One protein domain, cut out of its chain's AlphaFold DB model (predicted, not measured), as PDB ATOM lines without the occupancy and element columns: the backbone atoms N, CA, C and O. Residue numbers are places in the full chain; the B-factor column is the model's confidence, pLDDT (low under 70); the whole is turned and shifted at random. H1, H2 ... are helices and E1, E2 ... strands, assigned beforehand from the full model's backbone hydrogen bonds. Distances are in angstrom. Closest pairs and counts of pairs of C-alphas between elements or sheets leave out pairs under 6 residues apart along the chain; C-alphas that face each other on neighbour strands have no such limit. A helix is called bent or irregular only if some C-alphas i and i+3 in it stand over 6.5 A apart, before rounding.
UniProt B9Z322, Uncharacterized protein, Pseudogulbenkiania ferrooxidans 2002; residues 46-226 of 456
ATOM      1  N   HIS A  46      28.963 -37.145  -0.335       94.44
ATOM      2  CA  HIS A  46      27.529 -37.311  -0.189       94.44
ATOM      3  C   HIS A  46      26.897 -36.068   0.423       94.44
ATOM      4  O   HIS A  46      27.360 -35.547   1.441       94.44
ATOM      5  N   LEU A  47      25.835 -35.603  -0.226       96.00
ATOM      6  CA  LEU A  47      24.936 -34.561   0.232       96.00
ATOM      7  C   LEU A  47      23.632 -35.215   0.677       96.00
ATOM      8  O   LEU A  47      22.934 -35.792  -0.150       96.00
ATOM      9  N   ASN A  48      23.284 -35.039   1.945       96.06
ATOM     10  CA  ASN A  48      21.957 -35.312   2.482       96.06
ATOM     11  C   ASN A  48      21.276 -33.997   2.841       96.06
ATOM     12  O   ASN A  48      21.909 -33.113   3.423       96.06
ATOM     13  N   ALA A  49      19.990 -33.876   2.549       97.00
ATOM     14  CA  ALA A  49      19.189 -32.753   3.003       97.00
ATOM     15  C   ALA A  49      17.720 -33.133   3.179       97.00
ATOM     16  O   ALA A  49      17.195 -33.962   2.434       97.00
ATOM     17  N   ASP A  50      17.046 -32.470   4.112       97.06
ATOM     18  CA  ASP A  50      15.596 -32.557   4.242       97.06
ATOM     19  C   ASP A  50      14.954 -31.732   3.130       97.06
ATOM     20  O   ASP A  50      15.352 -30.587   2.897       97.06
ATOM     21  N   TRP A  51      13.966 -32.298   2.440       95.94
ATOM     22  CA  TRP A  51      13.233 -31.586   1.401       95.94
ATOM     23  C   TRP A  51      12.020 -30.878   1.999       95.94
ATOM     24  O   TRP A  51      11.231 -31.479   2.727       95.94
ATOM     25  N   LEU A  52      11.836 -29.607   1.650       95.31
ATOM     26  CA  LEU A  52      10.715 -28.793   2.111       95.31
ATOM     27  C   LEU A  52       9.675 -28.656   0.982       95.31
ATOM     28  O   LEU A  52       9.818 -27.771   0.134       95.31
ATOM     29  N   PRO A  53       8.634 -29.513   0.908       87.25
ATOM     30  CA  PRO A  53       7.713 -29.534  -0.230       87.25
ATOM     31  C   PRO A  53       6.921 -28.226  -0.376       87.25
ATOM     32  O   PRO A  53       6.922 -27.643  -1.457       87.25
ATOM     33  N   ASN A  54       6.360 -27.704   0.716       89.50
ATOM     34  CA  ASN A  54       5.483 -26.522   0.723       89.50
ATOM     35  C   ASN A  54       6.207 -25.290   1.285       89.50
ATOM     36  O   ASN A  54       5.760 -24.666   2.246       89.50
ATOM     37  N   ALA A  55       7.399 -25.011   0.765       92.38
ATOM     38  CA  ALA A  55       8.209 -23.880   1.199       92.38
ATOM     39  C   ALA A  55       8.999 -23.281   0.036       92.38
ATOM     40  O   ALA A  55       9.161 -23.904  -1.021       92.38
ATOM     41  N   GLY A  56       9.509 -22.072   0.264       94.50
ATOM     42  CA  GLY A  56      10.370 -21.380  -0.681       94.50
ATOM     43  C   GLY A  56       9.675 -21.113  -2.014       94.50
ATOM     44  O   GLY A  56       8.473 -20.847  -2.061       94.50
ATOM     45  N   ILE A  57      10.441 -21.213  -3.101       95.19
ATOM     46  CA  ILE A  57       9.986 -20.771  -4.423       95.19
ATOM     47  C   ILE A  57       8.732 -21.500  -4.905       95.19
ATOM     48  O   ILE A  57       7.866 -20.905  -5.537       95.19
ATOM     49  N   THR A  58       8.602 -22.787  -4.584       94.06
ATOM     50  CA  THR A  58       7.467 -23.592  -5.042       94.06
ATOM     51  C   THR A  58       6.164 -23.156  -4.382       94.06
ATOM     52  O   THR A  58       5.123 -23.237  -5.017       94.06
ATOM     53  N   GLU A  59       6.214 -22.659  -3.140       95.00
ATOM     54  CA  GLU A  59       5.026 -22.116  -2.468       95.00
ATOM     55  C   GLU A  59       4.637 -20.750  -3.040       95.00
ATOM     56  O   GLU A  59       3.464 -20.507  -3.301       95.00
ATOM     57  N   ASP A  60       5.610 -19.879  -3.319       95.00
ATOM     58  CA  ASP A  60       5.328 -18.586  -3.956       95.00
ATOM     59  C   ASP A  60       4.714 -18.761  -5.356       95.00
ATOM     60  O   ASP A  60       3.730 -18.100  -5.688       95.00
ATOM     61  N   ILE A  61       5.251 -19.693  -6.156       94.00
ATOM     62  CA  ILE A  61       4.694 -20.065  -7.468       94.00
ATOM     63  C   ILE A  61       3.275 -20.621  -7.311       94.00
ATOM     64  O   ILE A  61       2.377 -20.248  -8.064       94.00
ATOM     65  N   TRP A  62       3.058 -21.502  -6.333       94.00
ATOM     66  CA  TRP A  62       1.748 -22.093  -6.070       94.00
ATOM     67  C   TRP A  62       0.699 -21.042  -5.702       94.00
ATOM     68  O   TRP A  62      -0.429 -21.084  -6.198       94.00
ATOM     69  N   MET A  63       1.073 -20.078  -4.863       94.06
ATOM     70  CA  MET A  63       0.197 -18.983  -4.457       94.06
ATOM     71  C   MET A  63      -0.121 -18.045  -5.623       94.06
ATOM     72  O   MET A  63      -1.294 -17.729  -5.823       94.06
ATOM     73  N   ALA A  64       0.873 -17.684  -6.441       93.06
ATOM     74  CA  ALA A  64       0.658 -16.893  -7.655       93.06
ATOM     75  C   ALA A  64      -0.282 -17.608  -8.641       93.06
ATOM     76  O   ALA A  64      -1.208 -17.007  -9.185       93.06
ATOM     77  N   LEU A  65      -0.102 -18.921  -8.817       91.44
ATOM     78  CA  LEU A  65      -0.967 -19.733  -9.667       91.44
ATOM     79  C   LEU A  65      -2.410 -19.758  -9.144       91.44
ATOM     80  O   LEU A  65      -3.353 -19.607  -9.921       91.44
ATOM     81  N   LYS A  66      -2.608 -19.932  -7.833       90.94
ATOM     82  CA  LYS A  66      -3.942 -19.896  -7.212       90.94
ATOM     83  C   LYS A  66      -4.626 -18.543  -7.350       90.94
ATOM     84  O   LYS A  66      -5.830 -18.508  -7.583       90.94
ATOM     85  N   GLU A  67      -3.883 -17.451  -7.205       90.75
ATOM     86  CA  GLU A  67      -4.417 -16.101  -7.367       90.75
ATOM     87  C   GLU A  67      -4.907 -15.873  -8.801       90.75
ATOM     88  O   GLU A  67      -6.060 -15.491  -9.006       90.75
ATOM     89  N   GLU A  68      -4.089 -16.226  -9.794       86.50
ATOM     90  CA  GLU A  68      -4.432 -16.029 -11.203       86.50
ATOM     91  C   GLU A  68      -5.567 -16.948 -11.682       86.50
ATOM     92  O   GLU A  68      -6.333 -16.618 -12.593       86.50
ATOM     93  N   THR A  69      -5.707 -18.122 -11.072       86.62
ATOM     94  CA  THR A  69      -6.738 -19.112 -11.421       86.62
ATOM     95  C   THR A  69      -8.026 -18.969 -10.609       86.62
ATOM     96  O   THR A  69      -9.000 -19.678 -10.881       86.62
ATOM     97  N   ASN A  70      -8.071 -18.055  -9.636       86.44
ATOM     98  CA  ASN A  70      -9.185 -17.939  -8.704       86.44
ATOM     99  C   ASN A  70     -10.520 -17.678  -9.428       86.44
ATOM    100  O   ASN A  70     -10.652 -16.745 -10.220       86.44
ATOM    101  N   GLY A  71     -11.523 -18.516  -9.152       81.31
ATOM    102  CA  GLY A  71     -12.860 -18.416  -9.750       81.31
ATOM    103  C   GLY A  71     -12.943 -18.767 -11.242       81.31
ATOM    104  O   GLY A  71     -13.982 -18.517 -11.853       81.31
ATOM    105  N   LYS A  72     -11.883 -19.327 -11.845       85.50
ATOM    106  CA  LYS A  72     -11.870 -19.770 -13.246       85.50
ATOM    107  C   LYS A  72     -12.017 -21.297 -13.320       85.50
ATOM    108  O   LYS A  72     -11.269 -22.025 -12.684       85.50
ATOM    109  N   ASP A  73     -12.916 -21.787 -14.174       82.56
ATOM    110  CA  ASP A  73     -13.048 -23.234 -14.450       82.56
ATOM    111  C   ASP A  73     -12.115 -23.707 -15.576       82.56
ATOM    112  O   ASP A  73     -11.795 -24.895 -15.709       82.56
ATOM    113  N   LYS A  74     -11.705 -22.777 -16.446       85.00
ATOM    114  CA  LYS A  74     -10.802 -23.020 -17.573       85.00
ATOM    115  C   LYS A  74      -9.903 -21.816 -17.796       85.00
ATOM    116  O   LYS A  74     -10.357 -20.681 -17.666       85.00
ATOM    117  N   ILE A  75      -8.667 -22.061 -18.224       82.38
ATOM    118  CA  ILE A  75      -7.742 -21.000 -18.636       82.38
ATOM    119  C   ILE A  75      -7.216 -21.273 -20.036       82.38
ATOM    120  O   ILE A  75      -7.022 -22.422 -20.435       82.38
ATOM    121  N   ALA A  76      -7.034 -20.199 -20.794       79.50
ATOM    122  CA  ALA A  76      -6.380 -20.240 -22.082       79.50
ATOM    123  C   ALA A  76      -4.864 -20.111 -21.919       79.50
ATOM    124  O   ALA A  76      -4.388 -19.099 -21.419       79.50
ATOM    125  N   ILE A  77      -4.128 -21.097 -22.419       75.25
ATOM    126  CA  ILE A  77      -2.672 -21.082 -22.520       75.25
ATOM    127  C   ILE A  77      -2.295 -20.854 -23.981       75.25
ATOM    128  O   ILE A  77      -2.837 -21.503 -24.886       75.25
ATOM    129  N   ARG A  78      -1.399 -19.896 -24.227       65.38
ATOM    130  CA  ARG A  78      -0.858 -19.622 -25.560       65.38
ATOM    131  C   ARG A  78       0.436 -20.401 -25.744       65.38
ATOM    132  O   ARG A  78       1.452 -20.030 -25.190       65.38
ATOM    133  N   SER A  79       0.400 -21.420 -26.594       60.06
ATOM    134  CA  SER A  79       1.600 -22.115 -27.060       60.06
ATOM    135  C   SER A  79       1.894 -21.652 -28.488       60.06
ATOM    136  O   SER A  79       1.229 -22.049 -29.456       60.06
ATOM    137  N   GLY A  80       2.823 -20.702 -28.616       63.12
ATOM    138  CA  GLY A  80       3.121 -20.024 -29.877       63.12
ATOM    139  C   GLY A  80       1.883 -19.348 -30.487       63.12
ATOM    140  O   GLY A  80       1.247 -18.492 -29.875       63.12
ATOM    141  N   LYS A  81       1.511 -19.736 -31.716       58.84
ATOM    142  CA  LYS A  81       0.337 -19.185 -32.431       58.84
ATOM    143  C   LYS A  81      -0.999 -19.832 -32.037       58.84
ATOM    144  O   LYS A  81      -2.040 -19.394 -32.525       58.84
ATOM    145  N   ARG A  82      -0.998 -20.896 -31.227       61.69
ATOM    146  CA  ARG A  82      -2.206 -21.659 -30.873       61.69
ATOM    147  C   ARG A  82      -2.611 -21.382 -29.430       61.69
ATOM    148  O   ARG A  82      -1.785 -21.375 -28.527       61.69
ATOM    149  N   GLN A  83      -3.910 -21.196 -29.218       74.75
ATOM    150  CA  GLN A  83      -4.504 -21.028 -27.895       74.75
ATOM    151  C   GLN A  83      -5.210 -22.331 -27.506       74.75
ATOM    152  O   GLN A  83      -6.103 -22.792 -28.219       74.75
ATOM    153  N   ARG A  84      -4.790 -22.947 -26.399       80.19
ATOM    154  CA  ARG A  84      -5.377 -24.175 -25.845       80.19
ATOM    155  C   ARG A  84      -6.094 -23.837 -24.545       80.19
ATOM    156  O   ARG A  84      -5.555 -23.110 -23.724       80.19
ATOM    157  N   TYR A  85      -7.291 -24.378 -24.340       81.25
ATOM    158  CA  TYR A  85      -7.999 -24.245 -23.066       81.25
ATOM    159  C   TYR A  85      -7.723 -25.460 -22.187       81.25
ATOM    160  O   TYR A  85      -7.923 -26.596 -22.624       81.25
ATOM    161  N   ILE A  86      -7.297 -25.220 -20.953       82.00
ATOM    162  CA  ILE A  86      -7.091 -26.248 -19.934       82.00
ATOM    163  C   ILE A  86      -8.207 -26.137 -18.902       82.00
ATOM    164  O   ILE A  86      -8.534 -25.037 -18.463       82.00
ATOM    165  N   GLY A  87      -8.817 -27.270 -18.553       83.50
ATOM    166  CA  GLY A  87      -9.793 -27.347 -17.468       83.50
ATOM    167  C   GLY A  87      -9.107 -27.467 -16.114       83.50
ATOM    168  O   GLY A  87      -8.273 -28.352 -15.931       83.50
ATOM    169  N   LEU A  88      -9.489 -26.605 -15.176       85.75
ATOM    170  CA  LEU A  88      -8.952 -26.560 -13.820       85.75
ATOM    171  C   LEU A  88      -9.749 -27.496 -12.908       85.75
ATOM    172  O   LEU A  88     -10.567 -27.068 -12.099       85.75
ATOM    173  N   ASN A  89      -9.550 -28.800 -13.078       87.12
ATOM    174  CA  ASN A  89     -10.183 -29.822 -12.243       87.12
ATOM    175  C   ASN A  89      -9.226 -30.337 -11.151       87.12
ATOM    176  O   ASN A  89      -8.027 -30.055 -11.170       87.12
ATOM    177  N   GLU A  90      -9.746 -31.125 -10.206       87.94
ATOM    178  CA  GLU A  90      -8.947 -31.699  -9.109       87.94
ATOM    179  C   GLU A  90      -7.748 -32.522  -9.603       87.94
ATOM    180  O   GLU A  90      -6.675 -32.486  -9.005       87.94
ATOM    181  N   VAL A  91      -7.906 -33.241 -10.719       88.38
ATOM    182  CA  VAL A  91      -6.839 -34.070 -11.298       88.38
ATOM    183  C   VAL A  91      -5.674 -33.204 -11.776       88.38
ATOM    184  O   VAL A  91      -4.519 -33.551 -11.528       88.38
ATOM    185  N   TRP A  92      -5.968 -32.080 -12.434       87.12
ATOM    186  CA  TRP A  92      -4.960 -31.122 -12.874       87.12
ATOM    187  C   TRP A  92      -4.246 -30.500 -11.673       87.12
ATOM    188  O   TRP A  92      -3.021 -30.555 -11.607       87.12
ATOM    189  N   TRP A  93      -4.997 -30.015 -10.680       88.69
ATOM    190  CA  TRP A  93      -4.425 -29.423  -9.469       88.69
ATOM    191  C   TRP A  93      -3.507 -30.378  -8.711       88.69
ATOM    192  O   TRP A  93      -2.422 -29.977  -8.292       88.69
ATOM    193  N   ARG A  94      -3.902 -31.648  -8.585       89.12
ATOM    194  CA  ARG A  94      -3.061 -32.677  -7.969       89.12
ATOM    195  C   ARG A  94      -1.771 -32.893  -8.760       89.12
ATOM    196  O   ARG A  94      -0.703 -32.875  -8.161       89.12
ATOM    197  N   LYS A  95      -1.856 -33.036 -10.090       87.62
ATOM    198  CA  LYS A  95      -0.675 -33.222 -10.952       87.62
ATOM    199  C   LYS A  95       0.301 -32.048 -10.825       87.62
ATOM    200  O   LYS A  95       1.495 -32.267 -10.661       87.62
ATOM    201  N   ILE A  96      -0.203 -30.813 -10.890       88.25
ATOM    202  CA  ILE A  96       0.629 -29.613 -10.746       88.25
ATOM    203  C   ILE A  96       1.278 -29.563  -9.366       88.25
ATOM    204  O   ILE A  96       2.472 -29.317  -9.276       88.25
ATOM    205  N   SER A  97       0.511 -29.821  -8.306       89.81
ATOM    206  CA  SER A  97       1.020 -29.813  -6.933       89.81
ATOM    207  C   SER A  97       2.139 -30.842  -6.736       89.81
ATOM    208  O   SER A  97       3.195 -30.502  -6.205       89.81
ATOM    209  N   GLU A  98       1.952 -32.074  -7.218       87.44
ATOM    210  CA  GLU A  98       2.965 -33.134  -7.150       87.44
ATOM    211  C   GLU A  98       4.250 -32.749  -7.901       87.44
ATOM    212  O   GLU A  98       5.348 -32.879  -7.355       87.44
ATOM    213  N   GLU A  99       4.134 -32.231  -9.126       86.56
ATOM    214  CA  GLU A  99       5.297 -31.806  -9.914       86.56
ATOM    215  C   GLU A  99       6.018 -30.608  -9.280       86.56
ATOM    216  O   GLU A  99       7.243 -30.619  -9.146       86.56
ATOM    217  N   LEU A 100       5.264 -29.603  -8.834       89.94
ATOM    218  CA  LEU A 100       5.779 -28.367  -8.254       89.94
ATOM    219  C   LEU A 100       6.489 -28.610  -6.919       89.94
ATOM    220  O   LEU A 100       7.600 -28.127  -6.706       89.94
ATOM    221  N   HIS A 101       5.865 -29.355  -6.008       90.56
ATOM    222  CA  HIS A 101       6.355 -29.485  -4.636       90.56
ATOM    223  C   HIS A 101       7.292 -30.675  -4.429       90.56
ATOM    224  O   HIS A 101       8.131 -30.617  -3.526       90.56
ATOM    225  N   SER A 102       7.187 -31.732  -5.243       86.00
ATOM    226  CA  SER A 102       7.872 -33.013  -5.013       86.00
ATOM    227  C   SER A 102       8.880 -33.389  -6.100       86.00
ATOM    228  O   SER A 102       9.316 -34.543  -6.148       86.00
ATOM    229  N   THR A 103       9.297 -32.447  -6.950       87.38
ATOM    230  CA  THR A 103      10.372 -32.684  -7.923       87.38
ATOM    231  C   THR A 103      11.431 -31.587  -7.894       87.38
ATOM    232  O   THR A 103      11.147 -30.401  -7.733       87.38
ATOM    233  N   ILE A 104      12.688 -31.997  -8.055       90.56
ATOM    234  CA  ILE A 104      13.811 -31.071  -8.226       90.56
ATOM    235  C   ILE A 104      13.862 -30.525  -9.659       90.56
ATOM    236  O   ILE A 104      14.197 -29.359  -9.858       90.56
ATOM    237  N   SER A 105      13.453 -31.341 -10.637       89.06
ATOM    238  CA  SER A 105      13.412 -30.987 -12.059       89.06
ATOM    239  C   SER A 105      12.530 -29.774 -12.335       89.06
ATOM    240  O   SER A 105      12.895 -28.956 -13.171       89.06
ATOM    241  N   PHE A 106      11.410 -29.605 -11.618       89.44
ATOM    242  CA  PHE A 106      10.592 -28.399 -11.753       89.44
ATOM    243  C   PHE A 106      11.381 -27.140 -11.368       89.44
ATOM    244  O   PHE A 106      11.465 -26.196 -12.150       89.44
ATOM    245  N   VAL A 107      11.987 -27.137 -10.175       92.06
ATOM    246  CA  VAL A 107      12.736 -25.984  -9.648       92.06
ATOM    247  C   VAL A 107      13.885 -25.637 -10.589       92.06
ATOM    248  O   VAL A 107      14.032 -24.496 -11.003       92.06
ATOM    249  N   VAL A 108      14.671 -26.634 -10.979       92.12
ATOM    250  CA  VAL A 108      15.800 -26.455 -11.897       92.12
ATOM    251  C   VAL A 108      15.325 -26.007 -13.283       92.12
ATOM    252  O   VAL A 108      15.941 -25.126 -13.874       92.12
ATOM    253  N   GLY A 109      14.216 -26.556 -13.784       89.69
ATOM    254  CA  GLY A 109      13.622 -26.184 -15.070       89.69
ATOM    255  C   GLY A 109      13.117 -24.749 -15.109       89.69
ATOM    256  O   GLY A 109      13.315 -24.063 -16.107       89.69
ATOM    257  N   PHE A 110      12.541 -24.264 -14.009       90.88
ATOM    258  CA  PHE A 110      12.154 -22.863 -13.873       90.88
ATOM    259  C   PHE A 110      13.368 -21.927 -14.003       90.88
ATOM    260  O   PHE A 110      13.327 -20.956 -14.756       90.88
ATOM    261  N   PHE A 111      14.475 -22.227 -13.320       93.00
ATOM    262  CA  PHE A 111      15.682 -21.398 -13.409       93.00
ATOM    263  C   PHE A 111      16.421 -21.544 -14.746       93.00
ATOM    264  O   PHE A 111      16.969 -20.553 -15.231       93.00
ATOM    265  N   ASP A 112      16.399 -22.723 -15.374       90.25
ATOM    266  CA  ASP A 112      16.918 -22.912 -16.735       90.25
ATOM    267  C   ASP A 112      16.157 -22.043 -17.742       90.25
ATOM    268  O   ASP A 112      16.772 -21.344 -18.547       90.25
ATOM    269  N   TYR A 113      14.825 -21.995 -17.636       87.38
ATOM    270  CA  TYR A 113      13.994 -21.106 -18.445       87.38
ATOM    271  C   TYR A 113      14.390 -19.630 -18.277       87.38
ATOM    272  O   TYR A 113      14.648 -18.943 -19.267       87.38
ATOM    273  N   LEU A 114      14.520 -19.150 -17.033       88.75
ATOM    274  CA  LEU A 114      14.933 -17.767 -16.761       88.75
ATOM    275  C   LEU A 114      16.337 -17.453 -17.303       88.75
ATOM    276  O   LEU A 114      16.563 -16.377 -17.857       88.75
ATOM    277  N   ALA A 115      17.284 -18.383 -17.159       89.25
ATOM    278  CA  ALA A 115      18.645 -18.210 -17.655       89.25
ATOM    279  C   ALA A 115      18.695 -18.131 -19.191       89.25
ATOM    280  O   ALA A 115      19.406 -17.284 -19.737       89.25
ATOM    281  N   ARG A 116      17.902 -18.956 -19.891       86.06
ATOM    282  CA  ARG A 116      17.789 -18.931 -21.360       86.06
ATOM    283  C   ARG A 116      17.177 -17.630 -21.878       86.06
ATOM    284  O   ARG A 116      17.689 -17.088 -22.858       86.06
ATOM    285  N   GLN A 117      16.152 -17.103 -21.201       82.06
ATOM    286  CA  GLN A 117      15.570 -15.796 -21.532       82.06
ATOM    287  C   GLN A 117      16.602 -14.665 -21.424       82.06
ATOM    288  O   GLN A 117      16.748 -13.868 -22.352       82.06
ATOM    289  N   ASP A 118      17.359 -14.619 -20.323       83.75
ATOM    290  CA  ASP A 118      18.379 -13.585 -20.110       83.75
ATOM    291  C   ASP A 118      19.540 -13.690 -21.119       83.75
ATOM    292  O   ASP A 118      20.132 -12.678 -21.495       83.75
ATOM    293  N   ALA A 119      19.852 -14.901 -21.596       80.62
ATOM    294  CA  ALA A 119      20.907 -15.154 -22.575       80.62
ATOM    295  C   ALA A 119      20.521 -14.818 -24.032       80.62
ATOM    296  O   ALA A 119      21.358 -14.984 -24.920       80.62
ATOM    297  N   GLN A 120      19.282 -14.371 -24.291       71.06
ATOM    298  CA  GLN A 120      18.750 -14.095 -25.638       71.06
ATOM    299  C   GLN A 120      18.946 -15.256 -26.627       71.06
ATOM    300  O   GLN A 120      19.065 -15.047 -27.838       71.06
ATOM    301  N   GLN A 121      19.002 -16.493 -26.129       61.12
ATOM    302  CA  GLN A 121      18.990 -17.651 -27.011       61.12
ATOM    303  C   GLN A 121      17.598 -17.737 -27.646       61.12
ATOM    304  O   GLN A 121      16.611 -17.552 -26.932       61.12
ATOM    305  N   PRO A 122      17.496 -17.945 -28.973       49.88
ATOM    306  CA  PRO A 122      16.204 -18.000 -29.635       49.88
ATOM    307  C   PRO A 122      15.328 -19.046 -28.949       49.88
ATOM    308  O   PRO A 122      15.777 -20.165 -28.694       49.88
ATOM    309  N   GLU A 123      14.085 -18.660 -28.656       49.06
ATOM    310  CA  GLU A 123      13.006 -19.585 -28.334       49.06
ATOM    311  C   GLU A 123      12.790 -20.503 -29.546       49.06
ATOM    312  O   GLU A 123      11.849 -20.329 -30.324       49.06
ATOM    313  N   ASP A 124      13.627 -21.521 -29.722       41.19
ATOM    314  CA  ASP A 124      13.125 -22.744 -30.320       41.19
ATOM    315  C   ASP A 124      12.139 -23.304 -29.293       41.19
ATOM    316  O   ASP A 124      12.468 -24.140 -28.454       41.19
ATOM    317  N   ASN A 125      10.902 -22.803 -29.360       39.53
ATOM    318  CA  ASN A 125       9.736 -23.237 -28.586       39.53
ATOM    319  C   ASN A 125       9.442 -24.751 -28.745       39.53
ATOM    320  O   ASN A 125       8.495 -25.265 -28.160       39.53
ATOM    321  N   GLU A 126      10.251 -25.473 -29.529       39.75
ATOM    322  CA  GLU A 126      10.227 -26.921 -29.728       39.75
ATOM    323  C   GLU A 126      11.296 -27.686 -28.912       39.75
ATOM    324  O   GLU A 126      11.280 -28.915 -28.915       39.75
ATOM    325  N   GLN A 127      12.214 -27.016 -28.193       39.97
ATOM    326  CA  GLN A 127      13.260 -27.701 -27.404       39.97
ATOM    327  C   GLN A 127      12.796 -28.187 -26.028       39.97
ATOM    328  O   GLN A 127      13.402 -29.096 -25.456       39.97
ATOM    329  N   PHE A 128      11.703 -27.637 -25.504       45.00
ATOM    330  CA  PHE A 128      11.030 -28.230 -24.360       45.00
ATOM    331  C   PHE A 128      10.238 -29.437 -24.864       45.00
ATOM    332  O   PHE A 128       9.118 -29.313 -25.353       45.00
ATOM    333  N   GLY A 129      10.844 -30.626 -24.783       45.22
ATOM    334  CA  GLY A 129      10.132 -31.879 -25.022       45.22
ATOM    335  C   GLY A 129       8.865 -31.979 -24.157       45.22
ATOM    336  O   GLY A 129       8.675 -31.211 -23.213       45.22
ATOM    337  N   ALA A 130       8.004 -32.963 -24.439       47.19
ATOM    338  CA  ALA A 130       6.750 -33.203 -23.701       47.19
ATOM    339  C   ALA A 130       6.908 -33.239 -22.159       47.19
ATOM    340  O   ALA A 130       5.947 -33.041 -21.421       47.19
ATOM    341  N   GLU A 131       8.128 -33.458 -21.675       49.81
ATOM    342  CA  GLU A 131       8.536 -33.545 -20.272       49.81
ATOM    343  C   GLU A 131       8.574 -32.185 -19.540       49.81
ATOM    344  O   GLU A 131       8.499 -32.154 -18.315       49.81
ATOM    345  N   HIS A 132       8.595 -31.056 -20.260       61.22
ATOM    346  CA  HIS A 132       8.543 -29.700 -19.688       61.22
ATOM    347  C   HIS A 132       7.183 -29.006 -19.855       61.22
ATOM    348  O   HIS A 132       7.034 -27.842 -19.477       61.22
ATOM    349  N   GLU A 133       6.168 -29.720 -20.359       70.25
ATOM    350  CA  GLU A 133       4.825 -29.169 -20.579       70.25
ATOM    351  C   GLU A 133       4.263 -28.545 -19.291       70.25
ATOM    352  O   GLU A 133       3.670 -27.474 -19.335       70.25
ATOM    353  N   THR A 134       4.502 -29.162 -18.129       73.56
ATOM    354  CA  THR A 134       4.042 -28.643 -16.831       73.56
ATOM    355  C   THR A 134       4.716 -27.322 -16.448       73.56
ATOM    356  O   THR A 134       4.034 -26.403 -16.000       73.56
ATOM    357  N   VAL A 135       6.039 -27.212 -16.631       75.62
ATOM    358  CA  VAL A 135       6.793 -25.982 -16.323       75.62
ATOM    359  C   VAL A 135       6.305 -24.852 -17.220       75.62
ATOM    360  O   VAL A 135       5.920 -23.803 -16.713       75.62
ATOM    361  N   GLN A 136       6.219 -25.100 -18.529       77.25
ATOM    362  CA  GLN A 136       5.740 -24.107 -19.488       77.25
ATOM    363  C   GLN A 136       4.297 -23.676 -19.196       77.25
ATOM    364  O   GLN A 136       4.004 -22.488 -19.188       77.25
ATOM    365  N   GLN A 137       3.404 -24.622 -18.877       79.00
ATOM    366  CA  GLN A 137       2.022 -24.304 -18.509       79.00
ATOM    367  C   GLN A 137       1.943 -23.364 -17.304       79.00
ATOM    368  O   GLN A 137       1.113 -22.465 -17.302       79.00
ATOM    369  N   ILE A 138       2.774 -23.566 -16.279       81.94
ATOM    370  CA  ILE A 138       2.786 -22.699 -15.094       81.94
ATOM    371  C   ILE A 138       3.354 -21.321 -15.448       81.94
ATOM    372  O   ILE A 138       2.774 -20.310 -15.056       81.94
ATOM    373  N   LEU A 139       4.448 -21.280 -16.212       79.44
ATOM    374  CA  LEU A 139       5.100 -20.044 -16.655       79.44
ATOM    375  C   LEU A 139       4.195 -19.171 -17.530       79.44
ATOM    376  O   LEU A 139       4.214 -17.955 -17.389       79.44
ATOM    377  N   ASP A 140       3.377 -19.780 -18.390       81.12
ATOM    378  CA  ASP A 140       2.421 -19.064 -19.245       81.12
ATOM    379  C   ASP A 140       1.243 -18.468 -18.453       81.12
ATOM    380  O   ASP A 140       0.494 -17.642 -18.981       81.12
ATOM    381  N   LEU A 141       1.029 -18.928 -17.214       84.44
ATOM    382  CA  LEU A 141      -0.093 -18.518 -16.376       84.44
ATOM    383  C   LEU A 141       0.275 -17.398 -15.408       84.44
ATOM    384  O   LEU A 141      -0.541 -16.512 -15.214       84.44
ATOM    385  N   ILE A 142       1.455 -17.423 -14.794       87.31
ATOM    386  CA  ILE A 142       1.801 -16.489 -13.713       87.31
ATOM    387  C   ILE A 142       2.688 -15.338 -14.196       87.31
ATOM    388  O   ILE A 142       3.490 -15.499 -15.114       87.31
ATOM    389  N   ASP A 143       2.613 -14.189 -13.522       86.38
ATOM    390  CA  ASP A 143       3.640 -13.154 -13.662       86.38
ATOM    391  C   ASP A 143       4.935 -13.614 -12.971       86.38
ATOM    392  O   ASP A 143       5.002 -13.755 -11.746       86.38
ATOM    393  N   ILE A 144       5.967 -13.877 -13.773       88.50
ATOM    394  CA  ILE A 144       7.253 -14.407 -13.307       88.50
ATOM    395  C   ILE A 144       8.164 -13.335 -12.700       88.50
ATOM    396  O   ILE A 144       9.069 -13.674 -11.934       88.50
ATOM    397  N   GLU A 145       7.950 -12.051 -13.001       90.56
ATOM    398  CA  GLU A 145       8.869 -10.972 -12.616       90.56
ATOM    399  C   GLU A 145       8.986 -10.771 -11.092       90.56
ATOM    400  O   GLU A 145      10.112 -10.657 -10.585       90.56
ATOM    401  N   PRO A 146       7.891 -10.797 -10.302       93.19
ATOM    402  CA  PRO A 146       7.979 -10.728  -8.843       93.19
ATOM    403  C   PRO A 146       8.799 -11.879  -8.245       93.19
ATOM    404  O   PRO A 146       9.604 -11.664  -7.334       93.19
ATOM    405  N   ILE A 147       8.629 -13.089  -8.785       92.88
ATOM    406  CA  ILE A 147       9.322 -14.301  -8.330       92.88
ATOM    407  C   ILE A 147      10.804 -14.218  -8.707       92.88
ATOM    408  O   ILE A 147      11.667 -14.396  -7.845       92.88
ATOM    409  N   LYS A 148      11.114 -13.850  -9.958       92.75
ATOM    410  CA  LYS A 148      12.482 -13.620 -10.446       92.75
ATOM    411  C   LYS A 148      13.224 -12.605  -9.577       92.75
ATOM    412  O   LYS A 148      14.361 -12.845  -9.181       92.75
ATOM    413  N   LYS A 149      12.571 -11.493  -9.222       94.69
ATOM    414  CA  LYS A 149      13.150 -10.461  -8.353       94.69
ATOM    415  C   LYS A 149      13.421 -10.984  -6.939       94.69
ATOM    416  O   LYS A 149      14.508 -10.751  -6.407       94.69
ATOM    417  N   LYS A 150      12.453 -11.693  -6.342       96.38
ATOM    418  CA  LYS A 150      12.571 -12.270  -4.990       96.38
ATOM    419  C   LYS A 150      13.712 -13.288  -4.895       96.38
ATOM    420  O   LYS A 150      14.428 -13.288  -3.901       96.38
ATOM    421  N   TYR A 151      13.913 -14.091  -5.939       96.44
ATOM    422  CA  TYR A 151      14.931 -15.146  -6.006       96.44
ATOM    423  C   TYR A 151      16.142 -14.787  -6.880       96.44
ATOM    424  O   TYR A 151      16.803 -15.665  -7.435       96.44
ATOM    425  N   SER A 152      16.461 -13.498  -6.992       95.19
ATOM    426  CA  SER A 152      17.562 -13.007  -7.835       95.19
ATOM    427  C   SER A 152      18.930 -13.572  -7.431       95.19
ATOM    428  O   SER A 152      19.699 -13.974  -8.298       95.19
ATOM    429  N   GLU A 153      19.211 -13.702  -6.131       95.69
ATOM    430  CA  GLU A 153      20.442 -14.343  -5.639       95.69
ATOM    431  C   GLU A 153      20.549 -15.808  -6.094       95.69
ATOM    432  O   GLU A 153      21.594 -16.240  -6.580       95.69
ATOM    433  N   ALA A 154      19.452 -16.566  -6.005       96.88
ATOM    434  CA  ALA A 154      19.413 -17.949  -6.469       96.88
ATOM    435  C   ALA A 154      19.606 -18.053  -7.990       96.88
ATOM    436  O   ALA A 154      20.251 -18.993  -8.453       96.88
ATOM    437  N   LEU A 155      19.094 -17.086  -8.761       95.81
ATOM    438  CA  LEU A 155      19.278 -17.036 -10.212       95.81
ATOM    439  C   LEU A 155      20.743 -16.788 -10.588       95.81
ATOM    440  O   LEU A 155      21.262 -17.451 -11.484       95.81
ATOM    441  N   GLU A 156      21.430 -15.886  -9.890       95.00
ATOM    442  CA  GLU A 156      22.856 -15.628 -10.123       95.00
ATOM    443  C   GLU A 156      23.732 -16.828  -9.730       95.00
ATOM    444  O   GLU A 156      24.648 -17.206 -10.470       95.00
ATOM    445  N   LEU A 157      23.410 -17.504  -8.619       94.94
ATOM    446  CA  LEU A 157      24.043 -18.777  -8.258       94.94
ATOM    447  C   LEU A 157      23.808 -19.841  -9.334       94.94
ATOM    448  O   LEU A 157      24.745 -20.507  -9.764       94.94
ATOM    449  N   PHE A 158      22.573 -19.975  -9.815       95.25
ATOM    450  CA  PHE A 158      22.231 -20.939 -10.854       95.25
ATOM    451  C   PHE A 158      23.028 -20.693 -12.141       95.25
ATOM    452  O   PHE A 158      23.665 -21.612 -12.652       95.25
ATOM    453  N   LYS A 159      23.068 -19.448 -12.630       93.69
ATOM    454  CA  LYS A 159      23.805 -19.078 -13.848       93.69
ATOM    455  C   LYS A 159      25.308 -19.318 -13.742       93.69
ATOM    456  O   LYS A 159      25.926 -19.761 -14.704       93.69
ATOM    457  N   SER A 160      25.903 -19.005 -12.593       92.81
ATOM    458  CA  SER A 160      27.354 -19.106 -12.403       92.81
ATOM    459  C   SER A 160      27.829 -20.540 -12.142       92.81
ATOM    460  O   SER A 160      28.877 -20.947 -12.651       92.81
ATOM    461  N   SER A 161      27.057 -21.328 -11.394       91.69
ATOM    462  CA  SER A 161      27.490 -22.639 -10.899       91.69
ATOM    463  C   SER A 161      26.853 -23.841 -11.596       91.69
ATOM    464  O   SER A 161      27.485 -24.895 -11.683       91.69
ATOM    465  N   ILE A 162      25.611 -23.716 -12.062       92.00
ATOM    466  CA  ILE A 162      24.815 -24.849 -12.558       92.00
ATOM    467  C   ILE A 162      24.657 -24.783 -14.076       92.00
ATOM    468  O   ILE A 162      24.869 -25.780 -14.762       92.00
ATOM    469  N   TRP A 163      24.305 -23.612 -14.596       91.25
ATOM    470  CA  TRP A 163      23.882 -23.440 -15.977       91.25
ATOM    471  C   TRP A 163      25.049 -23.360 -16.967       91.25
ATOM    472  O   TRP A 163      26.054 -22.683 -16.736       91.25
ATOM    473  N   HIS A 164      24.860 -24.009 -18.112       87.94
ATOM    474  CA  HIS A 164      25.676 -23.896 -19.318       87.94
ATOM    475  C   HIS A 164      24.808 -24.200 -20.550       87.94
ATOM    476  O   HIS A 164      23.684 -24.681 -20.424       87.94
ATOM    477  N   SER A 165      25.322 -23.964 -21.759       81.06
ATOM    478  CA  SER A 165      24.549 -24.104 -23.010       81.06
ATOM    479  C   SER A 165      23.936 -25.496 -23.225       81.06
ATOM    480  O   SER A 165      22.824 -25.615 -23.730       81.06
ATOM    481  N   GLU A 166      24.660 -26.545 -22.838       81.81
ATOM    482  CA  GLU A 166      24.231 -27.950 -22.944       81.81
ATOM    483  C   GLU A 166      23.475 -28.474 -21.706       81.81
ATOM    484  O   GLU A 166      23.216 -29.675 -21.607       81.81
ATOM    485  N   PHE A 167      23.169 -27.615 -20.728       84.69
ATOM    486  CA  PHE A 167      22.540 -28.040 -19.480       84.69
ATOM    487  C   PHE A 167      21.124 -28.574 -19.737       84.69
ATOM    488  O   PHE A 167      20.348 -27.984 -20.494       84.69
ATOM    489  N   LYS A 168      20.787 -29.695 -19.088       83.06
ATOM    490  CA  LYS A 168      19.447 -30.289 -19.115       83.06
ATOM    491  C   LYS A 168      18.848 -30.224 -17.720       83.06
ATOM    492  O   LYS A 168      19.407 -30.776 -16.779       83.06
ATOM    493  N   ALA A 169      17.685 -29.594 -17.605       84.00
ATOM    494  CA  ALA A 169      17.006 -29.414 -16.326       84.00
ATOM    495  C   ALA A 169      16.357 -30.692 -15.761       84.00
ATOM    496  O   ALA A 169      15.914 -30.709 -14.612       84.00
ATOM    497  N   ILE A 170      16.293 -31.762 -16.553       83.31
ATOM    498  CA  ILE A 170      15.732 -33.041 -16.126       83.31
ATOM    499  C   ILE A 170      16.740 -33.750 -15.232       83.31
ATOM    500  O   ILE A 170      17.821 -34.142 -15.669       83.31
ATOM    501  N   MET A 171      16.356 -33.925 -13.973       86.06
ATOM    502  CA  MET A 171      17.165 -34.580 -12.961       86.06
ATOM    503  C   MET A 171      16.436 -35.821 -12.450       86.06
ATOM    504  O   MET A 171      15.499 -35.735 -11.653       86.06
ATOM    505  N   SER A 172      16.884 -36.984 -12.912       83.06
ATOM    506  CA  SER A 172      16.346 -38.282 -12.508       83.06
ATOM    507  C   SER A 172      17.270 -38.972 -11.512       83.06
ATOM    508  O   SER A 172      18.483 -38.757 -11.490       83.06
ATOM    509  N   ILE A 173      16.692 -39.843 -10.684       84.31
ATOM    510  CA  ILE A 173      17.467 -40.698  -9.783       84.31
ATOM    511  C   ILE A 173      18.375 -41.601 -10.619       84.31
ATOM    512  O   ILE A 173      17.916 -42.278 -11.535       84.31
ATOM    513  N   GLY A 174      19.657 -41.623 -10.267       81.12
ATOM    514  CA  GLY A 174      20.674 -42.443 -10.909       81.12
ATOM    515  C   GLY A 174      21.245 -41.878 -12.207       81.12
ATOM    516  O   GLY A 174      22.223 -42.442 -12.686       81.12
ATOM    517  N   ASP A 175      20.721 -40.775 -12.746       83.19
ATOM    518  CA  ASP A 175      21.262 -40.179 -13.970       83.19
ATOM    519  C   ASP A 175      22.405 -39.192 -13.665       83.19
ATOM    520  O   ASP A 175      22.329 -38.446 -12.681       83.19
ATOM    521  N   PRO A 176      23.476 -39.176 -14.486       84.81
ATOM    522  CA  PRO A 176      24.588 -38.239 -14.352       84.81
ATOM    523  C   PRO A 176      24.146 -36.820 -14.693       84.81
ATOM    524  O   PRO A 176      23.737 -36.535 -15.815       84.81
ATOM    525  N   ILE A 177      24.279 -35.911 -13.730       88.12
ATOM    526  CA  ILE A 177      23.933 -34.501 -13.905       88.12
ATOM    527  C   ILE A 177      25.217 -33.687 -13.905       88.12
ATOM    528  O   ILE A 177      25.907 -33.579 -12.888       88.12
ATOM    529  N   ARG A 178      25.537 -33.121 -15.069       87.00
ATOM    530  CA  ARG A 178      26.726 -32.296 -15.277       87.00
ATOM    531  C   ARG A 178      26.437 -30.842 -14.912       87.00
ATOM    532  O   ARG A 178      25.473 -30.261 -15.397       87.00
ATOM    533  N   LEU A 179      27.304 -30.279 -14.079       88.75
ATOM    534  CA  LEU A 179      27.374 -28.868 -13.712       88.75
ATOM    535  C   LEU A 179      28.702 -28.269 -14.199       88.75
ATOM    536  O   LEU A 179      29.611 -28.988 -14.627       88.75
ATOM    537  N   ASN A 180      28.871 -26.952 -14.042       85.25
ATOM    538  CA  ASN A 180      30.106 -26.260 -14.432       85.25
ATOM    539  C   ASN A 180      31.344 -26.795 -13.699       85.25
ATOM    540  O   ASN A 180      32.434 -26.843 -14.270       85.25
ATOM    541  N   ARG A 181      31.183 -27.210 -12.436       86.62
ATOM    542  CA  ARG A 181      32.290 -27.634 -11.560       86.62
ATOM    543  C   ARG A 181      32.360 -29.140 -11.313       86.62
ATOM    544  O   ARG A 181      33.087 -29.569 -10.419       86.62
ATOM    545  N   GLY A 182      31.630 -29.941 -12.085       87.56
ATOM    546  CA  GLY A 182      31.676 -31.400 -12.002       87.56
ATOM    547  C   GLY A 182      30.314 -32.050 -12.192       87.56
ATOM    548  O   GLY A 182      29.339 -31.388 -12.534       87.56
ATOM    549  N   THR A 183      30.250 -33.350 -11.940       89.25
ATOM    550  CA  THR A 183      29.050 -34.168 -12.146       89.25
ATOM    551  C   THR A 183      28.611 -34.775 -10.825       89.25
ATOM    552  O   THR A 183      29.450 -35.193 -10.026       89.25
ATOM    553  N   PHE A 184      27.305 -34.860 -10.600       92.31
ATOM    554  CA  PHE A 184      26.736 -35.563  -9.455       92.31
ATOM    555  C   PHE A 184      25.622 -36.522  -9.890       92.31
ATOM    556  O   PHE A 184      25.160 -36.492 -11.030       92.31
ATOM    557  N   LEU A 185      25.201 -37.381  -8.966       91.31
ATOM    558  CA  LEU A 185      24.099 -38.324  -9.129       91.31
ATOM    559  C   LEU A 185      23.101 -38.141  -7.999       91.31
ATOM    560  O   LEU A 185      23.499 -38.062  -6.838       91.31
ATOM    561  N   ILE A 186      21.811 -38.152  -8.318       91.19
ATOM    562  CA  ILE A 186      20.763 -38.223  -7.299       91.19
ATOM    563  C   ILE A 186      20.579 -39.688  -6.909       91.19
ATOM    564  O   ILE A 186      20.271 -40.522  -7.755       91.19
ATOM    565  N   GLN A 187      20.753 -40.006  -5.630       88.88
ATOM    566  CA  GLN A 187      20.449 -41.327  -5.075       88.88
ATOM    567  C   GLN A 187      19.014 -41.412  -4.565       88.88
ATOM    568  O   GLN A 187      18.381 -42.458  -4.685       88.88
ATOM    569  N   LYS A 188      18.505 -40.316  -3.995       90.12
ATOM    570  CA  LYS A 188      17.159 -40.237  -3.430       90.12
ATOM    571  C   LYS A 188      16.547 -38.878  -3.725       90.12
ATOM    572  O   LYS A 188      17.210 -37.855  -3.557       90.12
ATOM    573  N   GLY A 189      15.312 -38.891  -4.213       89.50
ATOM    574  CA  GLY A 189      14.630 -37.701  -4.701       89.50
ATOM    575  C   GLY A 189      13.614 -37.122  -3.708       89.50
ATOM    576  O   GLY A 189      13.147 -37.828  -2.814       89.50
ATOM    577  N   PRO A 190      13.176 -35.872  -3.932       90.06
ATOM    578  CA  PRO A 190      12.253 -35.141  -3.059       90.06
ATOM    579  C   PRO A 190      10.938 -35.822  -2.656       90.06
ATOM    580  O   PRO A 190      10.350 -35.455  -1.638       90.06
ATOM    581  N   ARG A 191      10.450 -36.792  -3.442       87.75
ATOM    582  CA  ARG A 191       9.207 -37.536  -3.159       87.75
ATOM    583  C   ARG A 191       9.250 -38.283  -1.828       87.75
ATOM    584  O   ARG A 191       8.211 -38.472  -1.208       87.75
ATOM    585  N   ASP A 192      10.446 -38.625  -1.365       85.56
ATOM    586  CA  ASP A 192      10.657 -39.309  -0.093       85.56
ATOM    587  C   ASP A 192      10.889 -38.342   1.084       85.56
ATOM    588  O   ASP A 192      11.336 -38.760   2.154       85.56
ATOM    589  N   GLY A 193      10.657 -37.041   0.884       91.38
ATOM    590  CA  GLY A 193      10.868 -36.005   1.899       91.38
ATOM    591  C   GLY A 193      12.334 -35.640   2.146       91.38
ATOM    592  O   GLY A 193      12.621 -34.823   3.016       91.38
ATOM    593  N   CYS A 194      13.272 -36.194   1.378       94.19
ATOM    594  CA  CYS A 194      14.684 -35.836   1.450       94.19
ATOM    595  C   CYS A 194      15.341 -35.823   0.069       94.19
ATOM    596  O   CYS A 194      14.791 -36.316  -0.914       94.19
ATOM    597  N   LEU A 195      16.533 -35.241   0.002       94.75
ATOM    598  CA  LEU A 195      17.412 -35.270  -1.155       94.75
ATOM    599  C   LEU A 195      18.734 -35.912  -0.737       94.75
ATOM    600  O   LEU A 195      19.389 -35.424   0.184       94.75
ATOM    601  N   ALA A 196      19.122 -36.973  -1.439       94.25
ATOM    602  CA  ALA A 196      20.437 -37.587  -1.307       94.25
ATOM    603  C   ALA A 196      21.141 -37.562  -2.664       94.25
ATOM    604  O   ALA A 196      20.582 -38.030  -3.662       94.25
ATOM    605  N   ALA A 197      22.351 -37.012  -2.713       94.94
ATOM    606  CA  ALA A 197      23.138 -36.900  -3.935       94.94
ATOM    607  C   ALA A 197      24.616 -37.190  -3.679       94.94
ATOM    608  O   ALA A 197      25.152 -36.833  -2.634       94.94
ATOM    609  N   ILE A 198      25.290 -37.799  -4.652       93.69
ATOM    610  CA  ILE A 198      26.708 -38.156  -4.562       93.69
ATOM    611  C   ILE A 198      27.524 -37.581  -5.705       93.69
ATOM    612  O   ILE A 198      27.013 -37.334  -6.793       93.69
ATOM    613  N   SER A 199      28.818 -37.419  -5.469       93.31
ATOM    614  CA  SER A 199      29.784 -36.968  -6.463       93.31
ATOM    615  C   SER A 199      31.177 -37.479  -6.107       93.31
ATOM    616  O   SER A 199      31.455 -37.788  -4.950       93.31
ATOM    617  N   TRP A 200      32.075 -37.530  -7.088       90.44
ATOM    618  CA  TRP A 200      33.505 -37.737  -6.834       90.44
ATOM    619  C   TRP A 200      34.152 -36.536  -6.140       90.44
ATOM    620  O   TRP A 200      35.131 -36.687  -5.419       90.44
ATOM    621  N   ASP A 201      33.589 -35.348  -6.351       91.25
ATOM    622  CA  ASP A 201      34.130 -34.074  -5.899       91.25
ATOM    623  C   ASP A 201      33.069 -33.290  -5.098       91.25
ATOM    624  O   ASP A 201      31.885 -33.309  -5.454       91.25
ATOM    625  N   PRO A 202      33.448 -32.548  -4.042       94.50
ATOM    626  CA  PRO A 202      32.493 -31.807  -3.215       94.50
ATOM    627  C   PRO A 202      31.906 -30.579  -3.921       94.50
ATOM    628  O   PRO A 202      30.854 -30.086  -3.521       94.50
ATOM    629  N   ALA A 203      32.589 -30.045  -4.936       94.94
ATOM    630  CA  ALA A 203      32.209 -28.811  -5.623       94.94
ATOM    631  C   ALA A 203      30.788 -28.847  -6.227       94.94
ATOM    632  O   ALA A 203      29.986 -28.000  -5.830       94.94
ATOM    633  N   PRO A 204      30.413 -29.826  -7.079       94.44
ATOM    634  CA  PRO A 204      29.063 -29.884  -7.649       94.44
ATOM    635  C   PRO A 204      27.967 -30.076  -6.588       94.44
ATOM    636  O   PRO A 204      26.864 -29.557  -6.733       94.44
ATOM    637  N   LEU A 205      28.262 -30.771  -5.485       96.25
ATOM    638  CA  LEU A 205      27.307 -30.929  -4.384       96.25
ATOM    639  C   LEU A 205      27.135 -29.638  -3.578       96.25
ATOM    640  O   LEU A 205      26.027 -29.333  -3.143       96.25
ATOM    641  N   ASN A 206      28.205 -28.861  -3.397       96.50
ATOM    642  CA  ASN A 206      28.121 -27.530  -2.798       96.50
ATOM    643  C   ASN A 206      27.315 -26.564  -3.671       96.50
ATOM    644  O   ASN A 206      26.531 -25.790  -3.128       96.50
ATOM    645  N   ASP A 207      27.471 -26.631  -4.996       95.31
ATOM    646  CA  ASP A 207      26.674 -25.844  -5.944       95.31
ATOM    647  C   ASP A 207      25.188 -26.161  -5.825       95.31
ATOM    648  O   ASP A 207      24.369 -25.262  -5.619       95.31
ATOM    649  N   LEU A 208      24.853 -27.452  -5.863       95.75
ATOM    650  CA  LEU A 208      23.485 -27.919  -5.699       95.75
ATOM    651  C   LEU A 208      22.902 -27.493  -4.346       95.75
ATOM    652  O   LEU A 208      21.801 -26.949  -4.285       95.75
ATOM    653  N   LYS A 209      23.651 -27.705  -3.258       96.31
ATOM    654  CA  LYS A 209      23.257 -27.302  -1.904       96.31
ATOM    655  C   LYS A 209      23.003 -25.798  -1.824       96.31
ATOM    656  O   LYS A 209      21.973 -25.397  -1.284       96.31
ATOM    657  N   GLY A 210      23.934 -24.981  -2.316       95.81
ATOM    658  CA  GLY A 210      23.845 -23.521  -2.277       95.81
ATOM    659  C   GLY A 210      22.606 -23.012  -3.005       95.81
ATOM    660  O   GLY A 210      21.803 -22.289  -2.418       95.81
ATOM    661  N   PHE A 211      22.395 -23.483  -4.235       96.88
ATOM    662  CA  PHE A 211      21.212 -23.155  -5.022       96.88
ATOM    663  C   PHE A 211      19.910 -23.570  -4.322       96.88
ATOM    664  O   PHE A 211      19.035 -22.732  -4.111       96.88
ATOM    665  N   LEU A 212      19.791 -24.834  -3.896       96.44
ATOM    666  CA  LEU A 212      18.568 -25.344  -3.267       96.44
ATOM    667  C   LEU A 212      18.248 -24.661  -1.931       96.44
ATOM    668  O   LEU A 212      17.077 -24.523  -1.565       96.44
ATOM    669  N   SER A 213      19.280 -24.231  -1.204       96.38
ATOM    670  CA  SER A 213      19.123 -23.474   0.040       96.38
ATOM    671  C   SER A 213      18.621 -22.058  -0.253       96.38
ATOM    672  O   SER A 213      17.691 -21.598   0.404       96.38
ATOM    673  N   ALA A 214      19.167 -21.399  -1.281       96.94
ATOM    674  CA  ALA A 214      18.763 -20.055  -1.700       96.94
ATOM    675  C   ALA A 214      17.304 -19.995  -2.194       96.94
ATOM    676  O   ALA A 214      16.608 -19.007  -1.965       96.94
ATOM    677  N   VAL A 215      16.801 -21.066  -2.816       96.81
ATOM    678  CA  VAL A 215      15.380 -21.175  -3.206       96.81
ATOM    679  C   VAL A 215      14.467 -21.675  -2.080       96.81
ATOM    680  O   VAL A 215      13.256 -21.785  -2.275       96.81
ATOM    681  N   GLY A 216      15.023 -21.980  -0.901       96.06
ATOM    682  CA  GLY A 216      14.279 -22.406   0.287       96.06
ATOM    683  C   GLY A 216      13.706 -23.824   0.214       96.06
ATOM    684  O   GLY A 216      12.675 -24.089   0.828       96.06
ATOM    685  N   LYS A 217      14.330 -24.728  -0.554       95.62
ATOM    686  CA  LYS A 217      13.817 -26.093  -0.785       95.62
ATOM    687  C   LYS A 217      14.477 -27.172   0.054       95.62
ATOM    688  O   LYS A 217      13.927 -28.268   0.149       95.62
ATOM    689  N   VAL A 218      15.613 -26.871   0.675       96.56
ATOM    690  CA  VAL A 218      16.322 -27.818   1.536       96.56
ATOM    691  C   VAL A 218      16.632 -27.237   2.909       96.56
ATOM    692  O   VAL A 218      16.895 -26.043   3.045       96.56
ATOM    693  N   ALA A 219      16.637 -28.105   3.918       95.06
ATOM    694  CA  ALA A 219      17.075 -27.818   5.282       95.06
ATOM    695  C   ALA A 219      17.986 -28.939   5.811       95.06
ATOM    696  O   ALA A 219      18.163 -29.966   5.155       95.06
ATOM    697  N   ASN A 220      18.595 -28.725   6.985       95.38
ATOM    698  CA  ASN A 220      19.420 -29.716   7.698       95.38
ATOM    699  C   ASN A 220      20.476 -30.402   6.811       95.38
ATOM    700  O   ASN A 220      20.718 -31.606   6.880       95.38
ATOM    701  N   THR A 221      21.110 -29.616   5.941       96.00
ATOM    702  CA  THR A 221      22.016 -30.139   4.918       96.00
ATOM    703  C   THR A 221      23.310 -30.671   5.536       96.00
ATOM    704  O   THR A 221      24.004 -29.931   6.239       96.00
ATOM    705  N   THR A 222      23.700 -31.889   5.183       94.94
ATOM    706  CA  THR A 222      24.986 -32.496   5.540       94.94
ATOM    707  C   THR A 222      25.750 -32.813   4.262       94.94
ATOM    708  O   THR A 222      25.222 -33.497   3.394       94.94
ATOM    709  N   LEU A 223      26.983 -32.313   4.143       95.44
ATOM    710  CA  LEU A 223      27.901 -32.643   3.052       95.44
ATOM    711  C   LEU A 223      29.175 -33.224   3.652       95.44
ATOM    712  O   LEU A 223      29.885 -32.526   4.376       95.44
ATOM    713  N   MET A 224      29.459 -34.483   3.349       92.81
ATOM    714  CA  MET A 224      30.610 -35.186   3.910       92.81
ATOM    715  C   MET A 224      31.153 -36.229   2.939       92.81
ATOM    716  O   MET A 224      30.408 -36.725   2.088       92.81
ATOM    717  N   PRO A 225      32.442 -36.570   3.042       91.25
ATOM    718  CA  PRO A 225      32.969 -37.706   2.319       91.25
ATOM    719  C   PRO A 225      32.495 -39.015   2.972       91.25
ATOM    720  O   PRO A 225      32.374 -39.108   4.194       91.25
ATOM    721  N   VAL A 226      32.231 -40.026   2.151       86.88
ATOM    722  CA  VAL A 226      31.716 -41.339   2.544       86.88
ATOM    723  C   VAL A 226      32.822 -42.367   2.396       86.88
ATOM    724  O   VAL A 226      33.224 -42.739   1.294       86.88
TER     725      VAL A 226
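What this domain is: This is residues 46 to 226 of the 456 residues of an uncharacterized protein of Pseudogulbenkiania ferrooxidans 2002 (UniProt B9Z322). A strongly twisted five-stranded sheet at one end of the domain curls round helix H7, H6 packs beside H7, and H3 leads on to a cluster of H1, H2, H4 and H5. The small hairpin E2 and E3 makes the other end. The printed part has 181 residues, with seven named helices and seven named strands in the order E1 H1 E2 E3 H2 H3 H4 H5 H6 E4 E5 E6 H7 E7; the class is mixed, helices and strands. The large sheet, order E4 E5 E6 E1 E7, and the pair E2 E3 are both antiparallel. The whole is compact, with a radius of gyration of the C-alphas of 16.4 A, yet only just elongated, with spans of 51 by 34 by 29 A.

Where its parts are: The large sheet holds E4, residues 176 to 179, E5, 182 to 188, 19.0 A long, E6, 194 to 199, E1, 46 to 51, and E7, 218 to 226, 20.5 A long. E1 begins at C-alpha 46 (27.529, -37.311, -0.189), and E7 bends by 52 degrees at residue 221 and ends at C-alpha 226 (31.716, -41.339, 2.544). H7 is residues 202 to 214, 18.1 A, and H6 152 to 162. H3, 104 to 118, spans 21.6 A from C-alpha 104 (13.811, -31.071, -8.226). H1 is 57 to 69, 18.2 A; H2 90 to 102, 17.4 A; H4 130 to 139; H5 145 to 150; E2 74 to 79; E3 82 to 87. H4 is irregular: C-alphas 131 and 134 are 7.5 A apart.

How they stand to each other: E4 E5 E6 form a meander, each strand the antiparallel neighbour of the one before, with N 177 and O 184 at 2.9 A and N 185 and O 198 at 2.8 A. E1 pairs with E6 (N 47 and O 197, 2.8 A) and E7 (N 48 and O 222, 2.9 A). E6, H7, E7 form a split strand-helix-strand unit, two strands running the same way with E1 between them, its crossover right-handed. H7 is on one face of the sheet, making two layers; its C-alpha 204 is 5.3 A from that of Gly 182. H6 touches H7 (Ala 154 and Ala 214, closest C-alphas, 5.3 A) at a shallow tilt of 19 degrees, opposite ways, and only grazes the sheet with residues 158 to 162. The hub H3 touches H6 (Ala 115 and Lys 159, 6.5 A), about perpendicular at 83 degrees, and H4 (Phe 106 and Val 135, 6.4 A); it touches H2 only at the corner, and only just, with 3 pairs of C-alphas within 8 A (Leu 100 and Phe 106, 6.0 A). H1 touches H2 (Thr 58 and Leu 100, 6.0 A) at a shallow tilt of 22 degrees, opposite ways, and only just touches H5, with 3 pairs of C-alphas within 8 A (Asp 60 and Ile 147, 7.3 A). In the hairpin E2 and E3, N 77 and O 84 are 2.8 A apart; the C-alphas of Ile 77 and Gln 137 of H4 are 7.0 A apart. Every O i to N i+4 pair is within hydrogen-bond range in H1, H2, H3, H5, H6 and H7, and 4 of 6 in H4.

The domain as a whole: The C-alphas farthest apart, Lys 81 and Val 226, are 51.9 A apart. The printed part has no cut; the links H3 to H4 and H6 to E4 are long. Mean pLDDT of the printed part is 85.9, with residues 78 to 82 and 121 to 132 under 70.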